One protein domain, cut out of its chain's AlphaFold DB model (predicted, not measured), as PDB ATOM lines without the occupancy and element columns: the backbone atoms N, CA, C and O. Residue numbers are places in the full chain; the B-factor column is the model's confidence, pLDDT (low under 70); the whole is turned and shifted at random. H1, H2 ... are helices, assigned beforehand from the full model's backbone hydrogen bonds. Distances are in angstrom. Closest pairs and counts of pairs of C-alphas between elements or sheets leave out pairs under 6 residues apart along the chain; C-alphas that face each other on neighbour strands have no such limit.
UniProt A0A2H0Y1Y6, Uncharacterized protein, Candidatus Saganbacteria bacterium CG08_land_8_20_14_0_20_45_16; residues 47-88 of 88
ATOM      1  N   GLN A  47      18.245   0.746 -60.520       90.25
ATOM      2  CA  GLN A  47      18.389   2.005 -59.790       90.25
ATOM      3  C   GLN A  47      17.036   2.626 -59.386       90.25
ATOM      4  O   GLN A  47      16.996   3.715 -58.810       90.25
ATOM      5  N   ALA A  48      15.902   1.962 -59.638       88.69
ATOM      6  CA  ALA A  48      14.572   2.500 -59.324       88.69
ATOM      7  C   ALA A  48      14.398   2.877 -57.838       88.69
ATOM      8  O   ALA A  48      13.669   3.815 -57.509       88.69
ATOM      9  N   TYR A  49      15.106   2.197 -56.930       91.81
ATOM     10  CA  TYR A  49      15.066   2.493 -55.498       91.81
ATOM     11  C   TYR A  49      15.473   3.941 -55.158       91.81
ATOM     12  O   TYR A  49      14.857   4.552 -54.278       91.81
ATOM     13  N   PHE A  50      16.437   4.519 -55.885       92.75
ATOM     14  CA  PHE A  50      16.921   5.892 -55.672       92.75
ATOM     15  C   PHE A  50      15.850   6.958 -55.964       92.75
ATOM     16  O   PHE A  50      15.870   8.055 -55.404       92.75
ATOM     17  N   TRP A  51      14.839   6.603 -56.757       89.94
ATOM     18  CA  TRP A  51      13.691   7.456 -57.072       89.94
ATOM     19  C   TRP A  51      12.523   7.290 -56.090       89.94
ATOM     20  O   TRP A  51      11.509   7.982 -56.190       89.94
ATOM     21  N   SER A  52      12.638   6.387 -55.110       94.19
ATOM     22  CA  SER A  52      11.604   6.206 -54.092       94.19
ATOM     23  C   SER A  52      11.490   7.434 -53.182       94.19
ATOM     24  O   SER A  52      12.482   8.071 -52.819       94.19
ATOM     25  N   LYS A  53      10.271   7.732 -52.706       96.44
ATOM     26  CA  LYS A  53      10.039   8.811 -51.721       96.44
ATOM     27  C   LYS A  53      10.902   8.651 -50.464       96.44
ATOM     28  O   LYS A  53      11.284   9.646 -49.853       96.44
ATOM     29  N   LYS A  54      11.201   7.403 -50.082       97.12
ATOM     30  CA  LYS A  54      12.065   7.082 -48.944       97.12
ATOM     31  C   LYS A  54      13.494   7.560 -49.194       97.12
ATOM     32  O   LYS A  54      14.016   8.293 -48.361       97.12
ATOM     33  N   TRP A  55      14.095   7.194 -50.328       96.94
ATOM     34  CA  TRP A  55      15.444   7.644 -50.681       96.94
ATOM     35  C   TRP A  55      15.529   9.165 -50.770       96.94
ATOM     36  O   TRP A  55      16.337   9.778 -50.083       96.94
ATOM     37  N   GLN A  56      14.596   9.783 -51.494       97.75
ATOM     38  CA  GLN A  56      14.534  11.237 -51.656       97.75
ATOM     39  C   GLN A  56      14.384  11.992 -50.322       97.75
ATOM     40  O   GLN A  56      14.867  13.113 -50.170       97.75
ATOM     41  N   LYS A  57      13.720  11.396 -49.321       97.62
ATOM     42  CA  LYS A  57      13.675  11.956 -47.963       97.62
ATOM     43  C   LYS A  57      15.040  11.872 -47.276       97.62
ATOM     44  O   LYS A  57      15.475  12.871 -46.713       97.62
ATOM     45  N   MET A  58      15.708  10.720 -47.355       97.12
ATOM     46  CA  MET A  58      17.050  10.541 -46.789       97.12
ATOM     47  C   MET A  58      18.059  11.507 -47.425       97.12
ATOM     48  O   MET A  58      18.853  12.101 -46.703       97.12
ATOM     49  N   GLU A  59      17.981  11.751 -48.737       96.94
ATOM     50  CA  GLU A  59      18.831  12.743 -49.415       96.94
ATOM     51  C   GLU A  59      18.633  14.156 -48.860       96.94
ATOM     52  O   GLU A  59      19.606  14.842 -48.553       96.94
ATOM     53  N   LYS A  60      17.381  14.575 -48.635       96.94
ATOM     54  CA  LYS A  60      17.088  15.882 -48.026       96.94
ATOM     55  C   LYS A  60      17.655  16.015 -46.618       96.94
ATOM     56  O   LYS A  60      18.061  17.111 -46.236       96.94
ATOM     57  N   ASP A  61      17.636  14.945 -45.832       96.25
ATOM     58  CA  ASP A  61      18.173  14.968 -44.473       96.25
ATOM     59  C   ASP A  61      19.709  15.015 -44.492       96.25
ATOM     60  O   ASP A  61      20.297  15.856 -43.811       96.25
ATOM     61  N   VAL A  62      20.355  14.257 -45.386       94.19
ATOM     62  CA  VAL A  62      21.805  14.343 -45.634       94.19
ATOM     63  C   VAL A  62      22.223  15.744 -46.093       94.19
ATOM     64  O   VAL A  62      23.247  16.262 -45.649       94.19
ATOM     65  N   ASP A  63      21.440  16.404 -46.946       95.50
ATOM     66  CA  ASP A  63      21.739  17.773 -47.381       95.50
ATOM     67  C   ASP A  63      21.658  18.787 -46.236       95.50
ATOM     68  O   ASP A  63      22.451  19.733 -46.188       95.50
ATOM     69  N   LYS A  64      20.735  18.601 -45.284       96.69
ATOM     70  CA  LYS A  64      20.690  19.423 -44.064       96.69
ATOM     71  C   LYS A  64      21.916  19.178 -43.192       96.69
ATOM     72  O   LYS A  64      22.477  20.139 -42.675       96.69
ATOM     73  N   ASP A  65      22.342  17.925 -43.050       94.69
ATOM     74  CA  ASP A  65      23.539  17.565 -42.286       94.69
ATOM     75  C   ASP A  65      24.798  18.188 -42.891       94.69
ATOM     76  O   ASP A  65      25.568  18.830 -42.175       94.69
ATOM     77  N   LYS A  66      24.957  18.112 -44.219       92.75
ATOM     78  CA  LYS A  66      26.049  18.780 -44.941       92.75
ATOM     79  C   LYS A  66      26.050  20.288 -44.709       92.75
ATOM     80  O   LYS A  66      27.092  20.848 -44.381       92.75
ATOM     81  N   LYS A  67      24.890  20.944 -44.835       94.56
ATOM     82  CA  LYS A  67      24.749  22.394 -44.593       94.56
ATOM     83  C   LYS A  67      25.066  22.783 -43.152       94.56
ATOM     84  O   LYS A  67      25.608  23.856 -42.921       94.56
ATOM     85  N   ALA A  68      24.752  21.915 -42.198       95.75
ATOM     86  CA  ALA A  68      25.078  22.102 -40.791       95.75
ATOM     87  C   ALA A  68      26.525  21.706 -40.436       95.75
ATOM     88  O   ALA A  68      26.878  21.713 -39.260       95.75
ATOM     89  N   GLY A  69      27.351  21.318 -41.417       93.81
ATOM     90  CA  GLY A  69      28.736  20.903 -41.195       93.81
ATOM     91  C   GLY A  69      28.890  19.543 -40.507       93.81
ATOM     92  O   GLY A  69      29.988  19.202 -40.077       93.81
ATOM     93  N   ARG A  70      27.822  18.738 -40.412       92.44
ATOM     94  CA  ARG A  70      27.843  17.380 -39.844       92.44
ATOM     95  C   ARG A  70      28.409  16.375 -40.850       92.44
ATOM     96  O   ARG A  70      27.731  15.445 -41.277       92.44
ATOM     97  N   VAL A  71      29.655  16.587 -41.262       90.75
ATOM     98  CA  VAL A  71      30.371  15.747 -42.228       90.75
ATOM     99  C   VAL A  71      31.605  15.157 -41.558       90.75
ATOM    100  O   VAL A  71      32.358  15.855 -40.885       90.75
ATOM    101  N   VAL A  72      31.826  13.856 -41.742       90.38
ATOM    102  CA  VAL A  72      33.028  13.182 -41.237       90.38
ATOM    103  C   VAL A  72      34.222  13.538 -42.124       90.38
ATOM    104  O   VAL A  72      34.231  13.221 -43.317       90.38
ATOM    105  N   GLY A  73      35.238  14.179 -41.542       88.44
ATOM    106  CA  GLY A  73      36.450  14.586 -42.259       88.44
ATOM    107  C   GLY A  73      36.130  15.478 -43.459       88.44
ATOM    108  O   GLY A  73      35.369  16.435 -43.336       88.44
ATOM    109  N   THR A  74      36.668  15.154 -44.640       88.12
ATOM    110  CA  THR A  74      36.378  15.910 -45.871       88.12
ATOM    111  C   THR A  74      35.158  15.384 -46.639       88.12
ATOM    112  O   THR A  74      34.994  15.707 -47.814       88.12
ATOM    113  N   GLY A  75      34.355  14.491 -46.051       85.88
ATOM    114  CA  GLY A  75      33.243  13.823 -46.740       85.88
ATOM    115  C   GLY A  75      33.675  12.737 -47.734       85.88
ATOM    116  O   GLY A  75      32.868  12.280 -48.539       85.88
ATOM    117  N   LYS A  76      34.945  12.317 -47.692       92.25
ATOM    118  CA  LYS A  76      35.473  11.210 -48.499       92.25
ATOM    119  C   LYS A  76      35.363   9.893 -47.741       92.25
ATOM    120  O   LYS A  76      35.549   9.835 -46.528       92.25
ATOM    121  N   VAL A  77      35.170   8.806 -48.487       92.56
ATOM    122  CA  VAL A  77      35.066   7.443 -47.935       92.56
ATOM    123  C   VAL A  77      36.278   7.076 -47.071       92.56
ATOM    124  O   VAL A  77      36.127   6.452 -46.025       92.56
ATOM    125  N   GLN A  78      37.484   7.499 -47.458       94.69
ATOM    126  CA  GLN A  78      38.701   7.210 -46.693       94.69
ATOM    127  C   GLN A  78      38.673   7.796 -45.276       94.69
ATOM    128  O   GLN A  78      39.142   7.147 -44.341       94.69
ATOM    129  N   ASP A  79      38.115   8.993 -45.103       92.75
ATOM    130  CA  ASP A  79      38.027   9.633 -43.790       92.75
ATOM    131  C   ASP A  79      36.959   8.973 -42.922       92.75
ATOM    132  O   ASP A  79      37.179   8.780 -41.727       92.75
ATOM    133  N   LEU A  80      35.855   8.531 -43.534       92.19
ATOM    134  CA  LEU A  80      34.849   7.716 -42.856       92.19
ATOM    135  C   LEU A  80      35.455   6.408 -42.331       92.19
ATOM    136  O   LEU A  80      35.294   6.084 -41.158       92.19
ATOM    137  N   LEU A  81      36.198   5.677 -43.167       94.56
ATOM    138  CA  LEU A  81      36.839   4.421 -42.761       94.56
ATOM    139  C   LEU A  81      37.840   4.629 -41.619       94.56
ATOM    140  O   LEU A  81      37.899   3.821 -40.694       94.56
ATOM    141  N   LYS A  82      38.619   5.717 -41.658       94.50
ATOM    142  CA  LYS A  82      39.527   6.083 -40.561       94.50
ATOM    143  C   LYS A  82      38.764   6.392 -39.275       94.50
ATOM    144  O   LYS A  82      39.201   5.960 -38.215       94.50
ATOM    145  N   ALA A  83      37.652   7.123 -39.358       91.69
ATOM    146  CA  ALA A  83      36.827   7.450 -38.199       91.69
ATOM    147  C   ALA A  83      36.206   6.194 -37.568       91.69
ATOM    148  O   ALA A  83      36.302   6.017 -36.359       91.69
ATOM    149  N   LEU A  84      35.660   5.287 -38.384       92.38
ATOM    150  CA  LEU A  84      35.070   4.031 -37.908       92.38
ATOM    151  C   LEU A  84      36.104   3.124 -37.234       92.38
ATOM    152  O   LEU A  84      35.828   2.582 -36.173       92.38
ATOM    153  N   LYS A  85      37.318   3.016 -37.792       93.00
ATOM    154  CA  LYS A  85      38.415   2.255 -37.165       93.00
ATOM    155  C   LYS A  85      38.869   2.821 -35.819       93.00
ATOM    156  O   LYS A  85      39.446   2.082 -35.040       93.00
ATOM    157  N   ARG A  86      38.679   4.120 -35.572       85.19
ATOM    158  CA  ARG A  86      39.009   4.764 -34.288       85.19
ATOM    159  C   ARG A  86      37.896   4.623 -33.248       85.19
ATOM    160  O   ARG A  86      38.151   4.875 -32.080       85.19
ATOM    161  N   ALA A  87      36.678   4.316 -33.688       76.94
ATOM    162  CA  ALA A  87      35.499   4.186 -32.838       76.94
ATOM    163  C   ALA A  87      35.210   2.730 -32.419       76.94
ATOM    164  O   ALA A  87      34.279   2.510 -31.645       76.94
ATOM    165  N   ALA A  88      35.968   1.769 -32.956       63.12
ATOM    166  CA  ALA A  88      35.970   0.355 -32.583       63.12
ATOM    167  C   ALA A  88      37.089   0.082 -31.573       63.12
ATOM    168  O   ALA A  88      36.864  -0.768 -30.686       63.12
TER     169      ALA A  88
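Overview. This is residues 47 to 88 of the 88 residues of an uncharacterized protein of Candidatus Saganbacteria bacterium CG08_land_8_20_14_0_20_45_16 (UniProt A0A2H0Y1Y6). What shape do these residues make? They make an open, loose arch: the long helix H2 forms one leg with short H1 at its foot, and residues 68 to 76 bend over the top and lead down to H3, which is set crosswise at the foot of the other side, with an empty middle. What is it built of, and how large is it? The printed part has 42 residues with three named helices, in the order H1, H2, H3, and no named strand; the class is all helix. The whole is loose, with a radius of gyration of the C-alphas of 13.0 A and spans of 34 by 23 by 16 A.

Along the chain. Where does the first helix lie? H1 is residues 47 to 51, beginning at C-alpha 47 at (18.389, 2.005, -59.790), and measures 7.7 A from first to last C-alpha. Where are the others? H2 is residues 53 to 67 and measures 21.3 A, ending at C-alpha 67 at (24.749, 22.394, -44.593). H3 is residues 77 to 87 and measures 15.5 A, ending at C-alpha 87 at (35.499, 4.186, -32.838).

Arrangement. How does H1 stand to H2? They are close but not clearly touching; their closest C-alphas, those of Tyr 49 and Trp 55, are 7.1 A apart. Where is H3? It is apart from H1 and from H2. What do the backbones show? In H2 and H3 every O i to N i+4 pair is within hydrogen-bond range; in H1 0 of 1 is, beside 2 of 2 O i to N i+3 pairs.

Size, cuts and confidence. How far does it reach? The two C-alphas farthest apart, those of Ala 48 and Arg 86, are 35.1 A apart. Is it continuous? The printed part has no cut; the link from H1 to H2 is tight and that from H2 to H3 short. Where is confidence low? Residue 88, the chain's last, is under 70; the mean pLDDT of the printed part is 92.2.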